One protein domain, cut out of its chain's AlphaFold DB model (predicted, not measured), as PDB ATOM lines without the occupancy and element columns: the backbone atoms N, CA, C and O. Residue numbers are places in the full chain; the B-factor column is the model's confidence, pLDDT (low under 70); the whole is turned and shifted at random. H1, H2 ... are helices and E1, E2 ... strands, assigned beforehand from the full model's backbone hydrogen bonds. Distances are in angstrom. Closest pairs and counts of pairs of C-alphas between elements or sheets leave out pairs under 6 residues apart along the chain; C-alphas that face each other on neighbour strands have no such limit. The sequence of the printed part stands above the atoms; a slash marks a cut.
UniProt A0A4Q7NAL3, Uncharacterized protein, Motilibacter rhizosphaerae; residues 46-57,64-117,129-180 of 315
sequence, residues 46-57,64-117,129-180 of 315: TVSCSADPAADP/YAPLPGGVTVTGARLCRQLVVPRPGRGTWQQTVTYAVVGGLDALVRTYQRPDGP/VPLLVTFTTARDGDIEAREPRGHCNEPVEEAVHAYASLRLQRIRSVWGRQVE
ATOM      1  N   THR A  46      20.799 106.678  54.913       87.69
ATOM      2  CA  THR A  46      19.469 106.244  54.486       87.69
ATOM      3  C   THR A  46      19.568 105.627  53.097       87.69
ATOM      4  O   THR A  46      20.225 106.177  52.217       87.69
ATOM      5  N   VAL A  47      18.931 104.476  52.904       89.50
ATOM      6  CA  VAL A  47      18.943 103.724  51.643       89.50
ATOM      7  C   VAL A  47      17.531 103.280  51.286       89.50
ATOM      8  O   VAL A  47      16.652 103.241  52.149       89.50
ATOM      9  N   SER A  48      17.317 102.936  50.016       89.88
ATOM     10  CA  SER A  48      16.061 102.333  49.559       89.88
ATOM     11  C   SER A  48      15.781 101.043  50.324       89.88
ATOM     12  O   SER A  48      16.687 100.241  50.569       89.88
ATOM     13  N   CYS A  49      14.524 100.833  50.705       88.75
ATOM     14  CA  CYS A  49      14.103  99.590  51.342       88.75
ATOM     15  C   CYS A  49      13.938  98.439  50.354       88.75
ATOM     16  O   CYS A  49      13.862  97.286  50.781       88.75
ATOM     17  N   SER A  50      13.885  98.745  49.058       85.69
ATOM     18  CA  SER A  50      13.854  97.755  47.981       85.69
ATOM     19  C   SER A  50      15.244  97.378  47.454       85.69
ATOM     20  O   SER A  50      15.367  96.394  46.727       85.69
ATOM     21  N   ALA A  51      16.293  98.117  47.837       82.81
ATOM     22  CA  ALA A  51      17.655  97.837  47.398       82.81
ATOM     23  C   ALA A  51      18.178  96.494  47.930       82.81
ATOM     24  O   ALA A  51      17.949  96.123  49.086       82.81
ATOM     25  N   ASP A  52      18.948  95.798  47.091       77.94
ATOM     26  CA  ASP A  52      19.680  94.602  47.501       77.94
ATOM     27  C   ASP A  52      20.740  94.982  48.558       77.94
ATOM     28  O   ASP A  52      21.642  95.775  48.269       77.94
ATOM     29  N   PRO A  53      20.676  94.432  49.785       73.31
ATOM     30  CA  PRO A  53      21.641  94.735  50.840       73.31
ATOM     31  C   PRO A  53      23.074  94.284  50.519       73.31
ATOM     32  O   PRO A  53      24.008  94.756  51.178       73.31
ATOM     33  N   ALA A  54      23.258  93.373  49.558       69.62
ATOM     34  CA  ALA A  54      24.563  92.900  49.105       69.62
ATOM     35  C   ALA A  54      25.173  93.771  47.995       69.62
ATOM     36  O   ALA A  54      26.389  93.724  47.800       69.62
ATOM     37  N   ALA A  55      24.366  94.577  47.300       68.94
ATOM     38  CA  ALA A  55      24.851  95.432  46.228       68.94
ATOM     39  C   ALA A  55      25.762  96.547  46.762       68.94
ATOM     40  O   ALA A  55      25.596  97.064  47.876       68.94
ATOM     41  N   ASP A  56      26.742  96.930  45.944       61.31
ATOM     42  CA  ASP A  56      27.470  98.173  46.156       61.31
ATOM     43  C   ASP A  56      26.506  99.357  46.044       61.31
ATOM     44  O   ASP A  56      25.722  99.393  45.089       61.31
ATOM     45  N   PRO A  57      26.547 100.341  46.968       57.97
ATOM     46  CA  PRO A  57      25.945 101.636  46.719       57.97
ATOM     47  C   PRO A  57      26.770 102.291  45.609       57.97
ATOM     48  O   PRO A  57      27.676 103.085  45.849       57.97
ATOM     49  N   TYR A  64      14.862 110.176  43.476       87.62
ATOM     50  CA  TYR A  64      13.644 110.123  44.286       87.62
ATOM     51  C   TYR A  64      12.891 111.454  44.202       87.62
ATOM     52  O   TYR A  64      13.507 112.524  44.148       87.62
ATOM     53  N   ALA A  65      11.562 111.386  44.219       90.88
ATOM     54  CA  ALA A  65      10.675 112.546  44.253       90.88
ATOM     55  C   ALA A  65      10.095 112.756  45.668       90.88
ATOM     56  O   ALA A  65      10.149 111.832  46.486       90.88
ATOM     57  N   PRO A  66       9.550 113.947  45.977       92.44
ATOM     58  CA  PRO A  66       8.701 114.141  47.149       92.44
ATOM     59  C   PRO A  66       7.471 113.230  47.111       92.44
ATOM     60  O   PRO A  66       7.078 112.734  46.050       92.44
ATOM     61  N   LEU A  67       6.836 113.023  48.266       95.81
ATOM     62  CA  LEU A  67       5.616 112.225  48.333       95.81
ATOM     63  C   LEU A  67       4.481 112.987  47.623       95.81
ATOM     64  O   LEU A  67       4.274 114.161  47.930       95.81
ATOM     65  N   PRO A  68       3.714 112.372  46.706       94.31
ATOM     66  CA  PRO A  68       2.620 113.080  46.054       94.31
ATOM     67  C   PRO A  68       1.575 113.573  47.064       94.31
ATOM     68  O   PRO A  68       1.184 112.860  47.997       94.31
ATOM     69  N   GLY A  69       1.110 114.807  46.872       93.25
ATOM     70  CA  GLY A  69       0.073 115.405  47.708       93.25
ATOM     71  C   GLY A  69      -1.250 114.634  47.629       93.25
ATOM     72  O   GLY A  69      -1.613 114.101  46.582       93.25
ATOM     73  N   GLY A  70      -1.978 114.571  48.746       89.88
ATOM     74  CA  GLY A  70      -3.296 113.925  48.819       89.88
ATOM     75  C   GLY A  70      -3.273 112.393  48.901       89.88
ATOM     76  O   GLY A  70      -4.322 111.775  49.081       89.88
ATOM     77  N   VAL A  71      -2.096 111.767  48.829       93.44
ATOM     78  CA  VAL A  71      -1.941 110.325  49.058       93.44
ATOM     79  C   VAL A  71      -2.268 109.989  50.514       93.44
ATOM     80  O   VAL A  71      -1.766 110.619  51.445       93.44
ATOM     81  N   THR A  72      -3.103 108.969  50.724       95.62
ATOM     82  CA  THR A  72      -3.402 108.452  52.066       95.62
ATOM     83  C   THR A  72      -2.350 107.426  52.469       95.62
ATOM     84  O   THR A  72      -2.291 106.323  51.918       95.62
ATOM     85  N   VAL A  73      -1.530 107.794  53.448       97.56
ATOM     86  CA  VAL A  73      -0.474 106.950  54.010       97.56
ATOM     87  C   VAL A  73      -1.008 106.203  55.228       97.56
ATOM     88  O   VAL A  73      -1.555 106.813  56.140       97.56
ATOM     89  N   THR A  74      -0.821 104.885  55.256       97.56
ATOM     90  CA  THR A  74      -1.226 104.014  56.373       97.56
ATOM     91  C   THR A  74      -0.047 103.561  57.233       97.56
ATOM     92  O   THR A  74      -0.243 103.072  58.342       97.56
ATOM     93  N   GLY A  75       1.185 103.743  56.753       98.06
ATOM     94  CA  GLY A  75       2.401 103.431  57.494       98.06
ATOM     95  C   GLY A  75       3.651 103.948  56.792       98.06
ATOM     96  O   GLY A  75       3.599 104.407  55.654       98.06
ATOM     97  N   ALA A  76       4.793 103.860  57.467       98.25
ATOM     98  CA  ALA A  76       6.079 104.189  56.866       98.25
ATOM     99  C   ALA A  76       7.203 103.311  57.419       98.25
ATOM    100  O   ALA A  76       7.154 102.829  58.558       98.25
ATOM    101  N   ARG A  77       8.234 103.121  56.599       97.88
ATOM    102  CA  ARG A  77       9.458 102.398  56.927       97.88
ATOM    103  C   ARG A  77      10.682 103.196  56.508       97.88
ATOM    104  O   ARG A  77      10.670 103.911  55.512       97.88
ATOM    105  N   LEU A  78      11.746 103.043  57.286       95.94
ATOM    106  CA  LEU A  78      13.063 103.593  56.994       95.94
ATOM    107  C   LEU A  78      14.042 102.440  56.853       95.94
ATOM    108  O   LEU A  78      14.077 101.554  57.711       95.94
ATOM    109  N   CYS A  79      14.889 102.491  55.834       94.44
ATOM    110  CA  CYS A  79      16.019 101.587  55.711       94.44
ATOM    111  C   CYS A  79      17.316 102.363  55.885       94.44
ATOM    112  O   CYS A  79      17.531 103.410  55.279       94.44
ATOM    113  N   ARG A  80      18.162 101.865  56.786       93.25
ATOM    114  CA  ARG A  80      19.460 102.457  57.097       93.25
ATOM    115  C   ARG A  80      20.551 101.436  56.879       93.25
ATOM    116  O   ARG A  80      20.426 100.297  57.326       93.25
ATOM    117  N   GLN A  81      21.621 101.866  56.238       91.19
ATOM    118  CA  GLN A  81      22.830 101.089  56.071       91.19
ATOM    119  C   GLN A  81      23.840 101.510  57.136       91.19
ATOM    120  O   GLN A  81      24.117 102.695  57.329       91.19
ATOM    121  N   LEU A  82      24.339 100.524  57.870       92.19
ATOM    122  CA  LEU A  82      25.290 100.681  58.959       92.19
ATOM    123  C   LEU A  82      26.550  99.887  58.625       92.19
ATOM    124  O   LEU A  82      26.453  98.803  58.056       92.19
ATOM    125  N   VAL A  83      27.711 100.382  59.039       91.12
ATOM    126  CA  VAL A  83      28.926  99.566  59.127       91.12
ATOM    127  C   VAL A  83      29.066  99.148  60.578       91.12
ATOM    128  O   VAL A  83      29.187  99.998  61.459       91.12
ATOM    129  N   VAL A  84      28.982  97.847  60.843       93.56
ATOM    130  CA  VAL A  84      29.012  97.319  62.208       93.56
ATOM    131  C   VAL A  84      30.048  96.201  62.336       93.56
ATOM    132  O   VAL A  84      30.224  95.409  61.402       93.56
ATOM    133  N   PRO A  85      30.747  96.107  63.479       93.81
ATOM    134  CA  PRO A  85      31.680  95.019  63.720       93.81
ATOM    135  C   PRO A  85      30.932  93.690  63.853       93.81
ATOM    136  O   PRO A  85      29.870  93.598  64.474       93.81
ATOM    137  N   ARG A  86      31.523  92.634  63.298       93.75
ATOM    138  CA  ARG A  86      31.082  91.252  63.455       93.75
ATOM    139  C   ARG A  86      32.241  90.450  64.055       93.75
ATOM    140  O   ARG A  86      33.226  90.231  63.350       93.75
ATOM    141  N   PRO A  87      32.146  90.007  65.322       92.56
ATOM    142  CA  PRO A  87      33.255  89.354  66.016       92.56
ATOM    143  C   PRO A  87      33.902  88.228  65.201       92.56
ATOM    144  O   PRO A  87      33.211  87.345  64.686       92.56
ATOM    145  N   GLY A  88      35.230  88.295  65.054       93.69
ATOM    146  CA  GLY A  88      36.034  87.337  64.290       93.69
ATOM    147  C   GLY A  88      35.869  87.418  62.768       93.69
ATOM    148  O   GLY A  88      36.396  86.572  62.050       93.69
ATOM    149  N   ARG A  89      35.111  88.392  62.252       92.69
ATOM    150  CA  ARG A  89      34.807  88.544  60.821       92.69
ATOM    151  C   ARG A  89      35.019  89.969  60.307       92.69
ATOM    152  O   ARG A  89      34.646  90.234  59.168       92.69
ATOM    153  N   GLY A  90      35.618  90.861  61.092       92.44
ATOM    154  CA  GLY A  90      35.860  92.255  60.713       92.44
ATOM    155  C   GLY A  90      34.594  93.111  60.738       92.44
ATOM    156  O   GLY A  90      33.690  92.864  61.540       92.44
ATOM    157  N   THR A  91      34.512  94.119  59.876       92.19
ATOM    158  CA  THR A  91      33.351  95.013  59.782       92.19
ATOM    159  C   THR A  91      32.496  94.682  58.565       92.19
ATOM    160  O   THR A  91      32.978  94.299  57.497       92.19
ATOM    161  N   TRP A  92      31.183  94.765  58.751       91.81
ATOM    162  CA  TRP A  92      30.198  94.370  57.756       91.81
ATOM    163  C   TRP A  92      29.180  95.472  57.557       91.81
ATOM    164  O   TRP A  92      28.768  96.150  58.500       91.81
ATOM    165  N   GLN A  93      28.725  95.584  56.319       91.06
ATOM    166  CA  GLN A  93      27.546  96.351  55.994       91.06
ATOM    167  C   GLN A  93      26.319  95.626  56.550       91.06
ATOM    168  O   GLN A  93      26.147  94.418  56.372       91.06
ATOM    169  N   GLN A  94      25.442  96.364  57.212       93.44
ATOM    170  CA  GLN A  94      24.180  95.870  57.729       93.44
ATOM    171  C   GLN A  94      23.070  96.829  57.317       93.44
ATOM    172  O   GLN A  94      23.082  98.000  57.693       93.44
ATOM    173  N   THR A  95      22.083  96.326  56.581       94.50
ATOM    174  CA  THR A  95      20.861  97.073  56.284       94.50
ATOM    175  C   THR A  95      19.833  96.771  57.362       94.50
ATOM    176  O   THR A  95      19.495  95.614  57.624       94.50
ATOM    177  N   VAL A  96      19.338  97.812  58.020       95.88
ATOM    178  CA  VAL A  96      18.344  97.718  59.086       95.88
ATOM    179  C   VAL A  96      17.082  98.449  58.661       95.88
ATOM    180  O   VAL A  96      17.127  99.636  58.343       95.88
ATOM    181  N   THR A  97      15.956  97.744  58.697       96.50
ATOM    182  CA  THR A  97      14.632  98.311  58.439       96.50
ATOM    183  C   THR A  97      13.951  98.641  59.759       96.50
ATOM    184  O   THR A  97      13.847  97.798  60.662       96.50
ATOM    185  N   TYR A  98      13.443  99.860  59.842       97.81
ATOM    186  CA  TYR A  98      12.668 100.371  60.956       97.81
ATOM    187  C   TYR A  98      11.240 100.658  60.500       97.81
ATOM    188  O   TYR A  98      11.044 101.277  59.458       97.81
ATOM    189  N   ALA A  99      10.254 100.238  61.285       98.06
ATOM    190  CA  ALA A  99       8.891 100.737  61.183       98.06
ATOM    191  C   ALA A  99       8.780 102.076  61.919       98.06
ATOM    192  O   ALA A  99       9.334 102.238  63.013       98.06
ATOM    193  N   VAL A 100       8.045 103.020  61.336       97.88
ATOM    194  CA  VAL A 100       7.639 104.249  62.019       97.88
ATOM    195  C   VAL A 100       6.451 103.925  62.917       97.88
ATOM    196  O   VAL A 100       5.380 103.579  62.431       97.88
ATOM    197  N   VAL A 101       6.646 104.042  64.229       98.19
ATOM    198  CA  VAL A 101       5.619 103.757  65.250       98.19
ATOM    199  C   VAL A 101       5.116 105.023  65.951       98.19
ATOM    200  O   VAL A 101       4.285 104.959  66.851       98.19
ATOM    201  N   GLY A 102       5.619 106.192  65.554       97.75
ATOM    202  CA  GLY A 102       5.143 107.493  66.018       97.75
ATOM    203  C   GLY A 102       5.762 108.636  65.218       97.75
ATOM    204  O   GLY A 102       6.880 108.507  64.722       97.75
ATOM    205  N   GLY A 103       5.029 109.746  65.092       97.50
ATOM    206  CA  GLY A 103       5.432 110.902  64.278       97.50
ATOM    207  C   GLY A 103       5.037 110.816  62.797       97.50
ATOM    208  O   GLY A 103       5.399 111.703  62.029       97.50
ATOM    209  N   LEU A 104       4.274 109.788  62.397       98.12
ATOM    210  CA  LEU A 104       3.877 109.557  61.002       98.12
ATOM    211  C   LEU A 104       3.146 110.762  60.394       98.12
ATOM    212  O   LEU A 104       3.525 111.212  59.321       98.12
ATOM    213  N   ASP A 105       2.161 111.333  61.088       97.88
ATOM    214  CA  ASP A 105       1.367 112.438  60.535       97.88
ATOM    215  C   ASP A 105       2.210 113.685  60.254       97.88
ATOM    216  O   ASP A 105       2.011 114.366  59.251       97.88
ATOM    217  N   ALA A 106       3.164 113.997  61.138       97.75
ATOM    218  CA  ALA A 106       4.074 115.120  60.935       97.75
ATOM    219  C   ALA A 106       4.979 114.885  59.724       97.75
ATOM    220  O   ALA A 106       5.144 115.792  58.912       97.75
ATOM    221  N   LEU A 107       5.494 113.662  59.578       97.88
ATOM    222  CA  LEU A 107       6.318 113.252  58.445       97.88
ATOM    223  C   LEU A 107       5.555 113.318  57.121       97.88
ATOM    224  O   LEU A 107       6.049 113.887  56.158       97.88
ATOM    225  N   VAL A 108       4.340 112.771  57.066       98.00
ATOM    226  CA  VAL A 108       3.523 112.777  55.846       98.00
ATOM    227  C   VAL A 108       3.201 114.210  55.435       98.00
ATOM    228  O   VAL A 108       3.407 114.573  54.279       98.00
ATOM    229  N   ARG A 109       2.778 115.061  56.381       97.19
ATOM    230  CA  ARG A 109       2.475 116.472  56.092       97.19
ATOM    231  C   ARG A 109       3.668 117.237  55.525       97.19
ATOM    232  O   ARG A 109       3.461 118.120  54.698       97.19
ATOM    233  N   THR A 110       4.887 116.960  55.985       96.69
ATOM    234  CA  THR A 110       6.083 117.633  55.461       96.69
ATOM    235  C   THR A 110       6.517 117.037  54.128       96.69
ATOM    236  O   THR A 110       6.785 117.796  53.206       96.69
ATOM    237  N   TYR A 111       6.504 115.711  53.977       97.12
ATOM    238  CA  TYR A 111       6.934 115.030  52.749       97.12
ATOM    239  C   TYR A 111       5.990 115.234  51.562       97.12
ATOM    240  O   TYR A 111       6.427 115.104  50.423       97.12
ATOM    241  N   GLN A 112       4.722 115.566  51.818       97.06
ATOM    242  CA  GLN A 112       3.751 115.934  50.781       97.06
ATOM    243  C   GLN A 112       3.886 117.371  50.281       97.06
ATOM    244  O   GLN A 112       3.179 117.764  49.350       97.06
ATOM    245  N   ARG A 113       4.751 118.183  50.901       95.25
ATOM    246  CA  ARG A 113       5.024 119.519  50.382       95.25
ATOM    247  C   ARG A 113       5.795 119.396  49.064       95.25
ATOM    248  O   ARG A 113       6.665 118.532  48.948       95.25
ATOM    249  N   PRO A 114       5.501 120.254  48.077       93.94
ATOM    250  CA  PRO A 114       6.336 120.347  46.894       93.94
ATOM    251  C   PRO A 114       7.727 120.863  47.274       93.94
ATOM    252  O   PRO A 114       7.910 121.496  48.318       93.94
ATOM    253  N   ASP A 115       8.693 120.627  46.391       94.56
ATOM    254  CA  ASP A 115       9.967 121.333  46.467       94.56
ATOM    255  C   ASP A 115       9.743 122.847  46.360       94.56
ATOM    256  O   ASP A 115       8.825 123.326  45.684       94.56
ATOM    257  N   GLY A 116      10.607 123.604  47.027       88.50
ATOM    258  CA  GLY A 116      10.712 125.037  46.839       88.50
ATOM    259  C   GLY A 116      11.189 125.385  45.426       88.50
ATOM    260  O   GLY A 116      11.694 124.531  44.692       88.50
ATOM    261  N   PRO A 117      11.047 126.653  45.017       85.25
ATOM    262  CA  PRO A 117      11.553 127.090  43.728       85.25
ATOM    263  C   PRO A 117      13.072 126.893  43.669       85.25
ATOM    264  O   PRO A 117      13.808 127.429  44.503       85.25
ATOM    265  N   VAL A 129      22.642 114.057  51.539       85.94
ATOM    266  CA  VAL A 129      22.120 112.686  51.514       85.94
ATOM    267  C   VAL A 129      20.600 112.747  51.712       85.94
ATOM    268  O   VAL A 129      20.165 113.317  52.714       85.94
ATOM    269  N   PRO A 130      19.786 112.168  50.808       90.31
ATOM    270  CA  PRO A 130      18.336 112.162  50.962       90.31
ATOM    271  C   PRO A 130      17.880 111.488  52.265       90.31
ATOM    272  O   PRO A 130      18.354 110.412  52.646       90.31
ATOM    273  N   LEU A 131      16.882 112.081  52.906       94.19
ATOM    274  CA  LEU A 131      16.117 111.515  54.009       94.19
ATOM    275  C   LEU A 131      15.034 110.590  53.435       94.19
ATOM    276  O   LEU A 131      13.841 110.877  53.475       94.19
ATOM    277  N   LEU A 132      15.456 109.475  52.844       95.06
ATOM    278  CA  LEU A 132      14.550 108.567  52.145       95.06
ATOM    279  C   LEU A 132      13.598 107.827  53.105       95.06
ATOM    280  O   LEU A 132      14.008 107.304  54.147       95.06
ATOM    281  N   VAL A 133      12.319 107.752  52.735       96.75
ATOM    282  CA  VAL A 133      11.282 107.031  53.482       96.75
ATOM    283  C   VAL A 133      10.431 106.218  52.511       96.75
ATOM    284  O   VAL A 133      10.034 106.709  51.456       96.75
ATOM    285  N   THR A 134      10.118 104.978  52.880       97.62
ATOM    286  CA  THR A 134       9.143 104.142  52.172       97.62
ATOM    287  C   THR A 134       7.786 104.286  52.852       97.62
ATOM    288  O   THR A 134       7.597 103.811  53.972       97.62
ATOM    289  N   PHE A 135       6.841 104.943  52.192       97.69
ATOM    290  CA  PHE A 135       5.472 105.129  52.658       97.69
ATOM    291  C   PHE A 135       4.585 104.005  52.140       97.69
ATOM    292  O   PHE A 135       4.536 103.759  50.941       97.69
ATOM    293  N   THR A 136       3.851 103.346  53.029       97.50
ATOM    294  CA  THR A 136       2.837 102.365  52.644       97.50
ATOM    295  C   THR A 136       1.511 103.090  52.460       97.50
ATOM    296  O   THR A 136       1.044 103.803  53.353       97.50
ATOM    297  N   THR A 137       0.910 102.921  51.287       95.81
ATOM    298  CA  THR A 137      -0.357 103.546  50.903       95.81
ATOM    299  C   THR A 137      -1.428 102.480  50.703       95.81
ATOM    300  O   THR A 137      -1.132 101.325  50.396       95.81
ATOM    301  N   ALA A 138      -2.697 102.854  50.870       91.00
ATOM    302  CA  ALA A 138      -3.804 101.913  50.690       91.00
ATOM    303  C   ALA A 138      -4.079 101.557  49.214       91.00
ATOM    304  O   ALA A 138      -4.691 100.525  48.951       91.00
ATOM    305  N   ARG A 139      -3.685 102.419  48.264       91.69
ATOM    306  CA  ARG A 139      -4.043 102.294  46.838       91.69
ATOM    307  C   ARG A 139      -2.858 101.962  45.940       91.69
ATOM    308  O   ARG A 139      -2.994 101.122  45.060       91.69
ATOM    309  N   ASP A 140      -1.717 102.591  46.187       89.75
ATOM    310  CA  ASP A 140      -0.570 102.588  45.275       89.75
ATOM    311  C   ASP A 140       0.556 101.654  45.755       89.75
ATOM    312  O   ASP A 140       1.609 101.557  45.130       89.75
ATOM    313  N   GLY A 141       0.344 100.956  46.875       94.12
ATOM    314  CA  GLY A 141       1.364 100.138  47.519       94.12
ATOM    315  C   GLY A 141       2.424 100.987  48.218       94.12
ATOM    316  O   GLY A 141       2.116 102.024  48.812       94.12
ATOM    317  N   ASP A 142       3.668 100.513  48.194       95.44
ATOM    318  CA  ASP A 142       4.801 101.213  48.792       95.44
ATOM    319  C   ASP A 142       5.369 102.270  47.833       95.44
ATOM    320  O   ASP A 142       5.731 101.962  46.699       95.44
ATOM    321  N   ILE A 143       5.511 103.504  48.317       95.38
ATOM    322  CA  ILE A 143       6.118 104.627  47.598       95.38
ATOM    323  C   ILE A 143       7.390 105.048  48.331       95.38
ATOM    324  O   ILE A 143       7.343 105.418  49.504       95.38
ATOM    325  N   GLU A 144       8.532 105.035  47.647       95.62
ATOM    326  CA  GLU A 144       9.765 105.624  48.174       95.62
ATOM    327  C   GLU A 144       9.835 107.104  47.814       95.62
ATOM    328  O   GLU A 144       9.820 107.469  46.638       95.62
ATOM    329  N   ALA A 145       9.918 107.956  48.832       95.81
ATOM    330  CA  ALA A 145       9.954 109.397  48.656       95.81
ATOM    331  C   ALA A 145      11.071 110.028  49.486       95.81
ATOM    332  O   ALA A 145      11.379 109.594  50.602       95.81
ATOM    333  N   ARG A 146      11.674 111.071  48.919       95.44
ATOM    334  CA  ARG A 146      12.620 111.936  49.623       95.44
ATOM    335  C   ARG A 146      11.899 113.112  50.272       95.44
ATOM    336  O   ARG A 146      10.745 113.401  49.967       95.44
ATOM    337  N   GLU A 147      12.619 113.806  51.133       95.81
ATOM    338  CA  GLU A 147      12.221 115.094  51.674       95.81
ATOM    339  C   GLU A 147      12.015 116.150  50.570       95.81
ATOM    340  O   GLU A 147      12.700 116.102  49.535       95.81
ATOM    341  N   PRO A 148      11.112 117.127  50.780       96.31
ATOM    342  CA  PRO A 148      11.071 118.326  49.960       96.31
ATOM    343  C   PRO A 148      12.376 119.110  50.108       96.31
ATOM    344  O   PRO A 148      12.970 119.181  51.191       96.31
ATOM    345  N   ARG A 149      12.802 119.717  49.006       94.75
ATOM    346  CA  ARG A 149      14.053 120.467  48.907       94.75
ATOM    347  C   ARG A 149      13.816 121.954  48.734       94.75
ATOM    348  O   ARG A 149      12.828 122.366  48.135       94.75
ATOM    349  N   GLY A 150      14.726 122.742  49.287       92.19
ATOM    350  CA  GLY A 150      14.747 124.191  49.192       92.19
ATOM    351  C   GLY A 150      15.481 124.703  47.954       92.19
ATOM    352  O   GLY A 150      15.629 124.018  46.940       92.19
ATOM    353  N   HIS A 151      15.949 125.941  48.062       89.75
ATOM    354  CA  HIS A 151      16.497 126.729  46.960       89.75
ATOM    355  C   HIS A 151      17.797 126.146  46.385       89.75
ATOM    356  O   HIS A 151      17.987 126.143  45.169       89.75
ATOM    357  N   CYS A 152      18.672 125.638  47.253       89.75
ATOM    358  CA  CYS A 152      19.978 125.064  46.930       89.75
ATOM    359  C   CYS A 152      19.996 123.534  47.069       89.75
ATOM    360  O   CYS A 152      21.044 122.942  47.336       89.75
ATOM    361  N   ASN A 153      18.849 122.876  46.855       89.62
ATOM    362  CA  ASN A 153      18.654 121.434  47.046       89.62
ATOM    363  C   ASN A 153      18.854 120.928  48.487       89.62
ATOM    364  O   ASN A 153      18.893 119.714  48.700       89.62
ATOM    365  N   GLU A 154      18.961 121.816  49.473       92.75
ATOM    366  CA  GLU A 154      18.967 121.452  50.884       92.75
ATOM    367  C   GLU A 154      17.616 120.863  51.308       92.75
ATOM    368  O   GLU A 154      16.571 121.325  50.844       92.75
ATOM    369  N   PRO A 155      17.600 119.862  52.202       93.94
ATOM    370  CA  PRO A 155      16.398 119.468  52.918       93.94
ATOM    371  C   PRO A 155      15.727 120.668  53.588       93.94
ATOM    372  O   PRO A 155      16.378 121.420  54.314       93.94
ATOM    373  N   VAL A 156      14.418 120.819  53.394       94.69
ATOM    374  CA  VAL A 156      13.637 121.828  54.122       94.69
ATOM    375  C   VAL A 156      13.668 121.515  55.624       94.69
ATOM    376  O   VAL A 156      13.497 120.360  56.027       94.69
ATOM    377  N   GLU A 157      13.872 122.536  56.461       94.62
ATOM    378  CA  GLU A 157      14.129 122.375  57.899       94.62
ATOM    379  C   GLU A 157      13.016 121.588  58.609       94.62
ATOM    380  O   GLU A 157      13.285 120.680  59.396       94.62
ATOM    381  N   GLU A 158      11.748 121.848  58.282       95.56
ATOM    382  CA  GLU A 158      10.628 121.122  58.881       95.56
ATOM    383  C   GLU A 158      10.622 119.634  58.518       95.56
ATOM    384  O   GLU A 158      10.192 118.810  59.328       95.56
ATOM    385  N   ALA A 159      11.108 119.263  57.329       95.81
ATOM    386  CA  ALA A 159      11.250 117.860  56.949       95.81
ATOM    387  C   ALA A 159      12.384 117.187  57.736       95.81
ATOM    388  O   ALA A 159      12.203 116.067  58.217       95.81
ATOM    389  N   VAL A 160      13.505 117.889  57.950       96.25
ATOM    390  CA  VAL A 160      14.610 117.421  58.804       96.25
ATOM    391  C   VAL A 160      14.122 117.183  60.234       96.25
ATOM    392  O   VAL A 160      14.338 116.100  60.782       96.25
ATOM    393  N   HIS A 161      13.407 118.146  60.824       97.19
ATOM    394  CA  HIS A 161      12.853 118.018  62.177       97.19
ATOM    395  C   HIS A 161      11.826 116.890  62.282       97.19
ATOM    396  O   HIS A 161      11.882 116.092  63.221       97.19
ATOM    397  N   ALA A 162      10.909 116.773  61.317       97.50
ATOM    398  CA  ALA A 162       9.918 115.697  61.293       97.50
ATOM    399  C   ALA A 162      10.577 114.313  61.182       97.50
ATOM    400  O   ALA A 162      10.175 113.382  61.875       97.50
ATOM    401  N   TYR A 163      11.621 114.181  60.360       96.50
ATOM    402  CA  TYR A 163      12.382 112.941  60.218       96.50
ATOM    403  C   TYR A 163      13.175 112.595  61.488       96.50
ATOM    404  O   TYR A 163      13.195 111.442  61.924       96.50
ATOM    405  N   ALA A 164      13.818 113.584  62.116       96.00
ATOM    406  CA  ALA A 164      14.609 113.387  63.331       96.00
ATOM    407  C   ALA A 164      13.753 113.036  64.562       96.00
ATOM    408  O   ALA A 164      14.232 112.360  65.470       96.00
ATOM    409  N   SER A 165      12.487 113.462  64.585       96.31
ATOM    410  CA  SER A 165      11.546 113.231  65.692       96.31
ATOM    411  C   SER A 165      10.759 111.915  65.594       96.31
ATOM    412  O   SER A 165       9.940 111.616  66.468       96.31
ATOM    413  N   LEU A 166      11.014 111.094  64.569       97.31
ATOM    414  CA  LEU A 166      10.345 109.807  64.398       97.31
ATOM    415  C   LEU A 166      10.642 108.839  65.544       97.31
ATOM    416  O   LEU A 166      11.789 108.612  65.932       97.31
ATOM    417  N   ARG A 167       9.592 108.161  66.013       97.94
ATOM    418  CA  ARG A 167       9.737 106.994  66.887       97.94
ATOM    419  C   ARG A 167       9.853 105.755  66.013       97.94
ATOM    420  O   ARG A 167       8.934 105.430  65.263       97.94
ATOM    421  N   LEU A 168      10.991 105.076  66.116       97.50
ATOM    422  CA  LEU A 168      11.360 103.963  65.247       97.50
ATOM    423  C   LEU A 168      11.399 102.644  66.018       97.50
ATOM    424  O   LEU A 168      11.995 102.562  67.091       97.50
ATOM    425  N   GLN A 169      10.828 101.594  65.432       97.88
ATOM    426  CA  GLN A 169      10.967 100.219  65.906       97.88
ATOM    427  C   GLN A 169      11.726  99.401  64.865       97.88
ATOM    428  O   GLN A 169      11.323  99.331  63.707       97.88
ATOM    429  N   ARG A 170      12.828  98.760  65.260       97.50
ATOM    430  CA  ARG A 170      13.566  97.852  64.372       97.50
ATOM    431  C   ARG A 170      12.709  96.618  64.080       97.50
ATOM    432  O   ARG A 170      12.314  95.931  65.015       97.50
ATOM    433  N   ILE A 171      12.475  96.327  62.801       97.56
ATOM    434  CA  ILE A 171      11.655  95.180  62.368       97.56
ATOM    435  C   ILE A 171      12.428  94.156  61.537       97.56
ATOM    436  O   ILE A 171      12.046  92.992  61.487       97.56
ATOM    437  N   ARG A 172      13.529  94.559  60.892       96.06
ATOM    438  CA  ARG A 172      14.365  93.655  60.096       96.06
ATOM    439  C   ARG A 172      15.816  94.104  60.128       96.06
ATOM    440  O   ARG A 172      16.106  95.296  60.184       96.06
ATOM    441  N   SER A 173      16.727  93.143  60.065       95.19
ATOM    442  CA  SER A 173      18.145  93.393  59.855       95.19
ATOM    443  C   SER A 173      18.714  92.336  58.923       95.19
ATOM    444  O   SER A 173      18.449  91.148  59.104       95.19
ATOM    445  N   VAL A 174      19.460  92.774  57.915       94.81
ATOM    446  CA  VAL A 174      20.104  91.906  56.934       94.81
ATOM    447  C   VAL A 174      21.574  92.287  56.842       94.81
ATOM    448  O   VAL A 174      21.918  93.460  56.702       94.81
ATOM    449  N   TRP A 175      22.438  91.282  56.944       92.62
ATOM    450  CA  TRP A 175      23.865  91.434  56.692       92.62
ATOM    451  C   TRP A 175      24.098  91.524  55.186       92.62
ATOM    452  O   TRP A 175      23.630  90.666  54.443       92.62
ATOM    453  N   GLY A 176      24.788  92.576  54.760       90.00
ATOM    454  CA  GLY A 176      25.235  92.771  53.388       90.00
ATOM    455  C   GLY A 176      26.636  92.206  53.188       90.00
ATOM    456  O   GLY A 176      26.971  91.137  53.699       90.00
ATOM    457  N   ARG A 177      27.471  92.947  52.460       86.38
ATOM    458  CA  ARG A 177      28.869  92.579  52.225       86.38
ATOM    459  C   ARG A 177      29.789  92.907  53.404       86.38
ATOM    460  O   ARG A 177      29.482  93.747  54.252       86.38
ATOM    461  N   GLN A 178      30.946  92.260  53.412       87.38
ATOM    462  CA  GLN A 178      32.070  92.651  54.255       87.38
ATOM    463  C   GLN A 178      32.628  93.990  53.756       87.38
ATOM    464  O   GLN A 178      32.793  94.170  52.553       87.38
ATOM    465  N   VAL A 179      32.862  94.924  54.678       86.56
ATOM    466  CA  VAL A 179      33.490  96.225  54.389       86.56
ATOM    467  C   VAL A 179      34.980  96.163  54.701       86.56
ATOM    468  O   VAL A 179      35.782  96.734  53.973       86.56
ATOM    469  N   GLU A 180      35.342  95.447  55.764       88.81
ATOM    470  CA  GLU A 180      36.727  95.259  56.174       88.81
ATOM    471  C   GLU A 180      36.907  93.870  56.793       88.81
ATOM    472  O   GLU A 180      36.112  93.430  57.632       88.81
TER     473      GLU A 180
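This is residues 46 to 57, 64 to 117 and 129 to 180 of the 315 residues of an uncharacterized protein of Motilibacter rhizosphaerae (UniProt A0A4Q7NAL3). One twisted sheet runs the length of the domain: E1, E2 and E5 make a long ribbon ending near the turn at Gly 88, and the short hairpin of E3 and E4 widens it at the other end. There H1 covers part of one face of the sheet, crossing E1 and E3, and H2 packs on H1. The printed part has 118 residues, with five named strands and two named helices in the order E1 E2 H1 E3 E4 H2 E5; the sheet, E4 E3 E1 E2 E5, is antiparallel throughout, and the class is mixed, helices and strands. It is compact, with a radius of gyration of the C-alphas of 15.3 A and spans of 49 by 33 by 23 A.

Residues 46 to 47 pair antiparallel with residues 79 to 80 of E1, residues 73 to 85. E1 and E2, residues 91 to 102, form a hairpin, with N 80 and O 96 2.9 A apart, within hydrogen-bond range. H1, residues 104 to 111, is on the sheet at a height of 8.9 A; on the local plane it runs across the strands, at 78 degrees to E1. E3, residues 133 to 137, is the antiparallel neighbour of E1, with N 77 and O 134 2.8 A apart. The pairing of E1 is staggered: residues 73 to 77 pair with E3 and residues 77 to 85 with E2. E3 and E4, residues 141 to 145, form a hairpin, with N 135 and O 143 2.8 A apart. H2, residues 157 to 164, is not on the sheet. It touches H1, with Leu 107 and Ala 162 the closest C-alphas at 5.2 A; they run opposite ways at a steep tilt of 35.1 degrees, only just past shallow. E5, residues 167 to 180, is the antiparallel neighbour of E2, with N 95 and O 174 2.9 A apart, and bends by 80 degrees at residue 177. E4 and E5 are the edge strands and are apart. In H1 and H2 every O i to N i+4 pair is within hydrogen-bond range.

E1 runs 35.6 A, from C-alpha 73 at (-0.474, 106.950, 54.010). E2 measures 31.5 A, H1 10.4 A, E3 12.4 A, E4 12.7 A and H2 10.5 A. E5 runs 31.3 A, to C-alpha 180 at (36.727, 95.259, 56.174).

The C-alphas of Gly 88 and Pro 117, 51.0 A apart, are the two farthest apart. Residues 58 to 63 and 118 to 128 are not printed; the gaps between C-alphas are 15.1 A from 57 to 64 and 19.5 A from 117 to 129. The link from E4 to H2 is long. The mean pLDDT of the printed part is 92.7, and residues 54 to 57 are under 70.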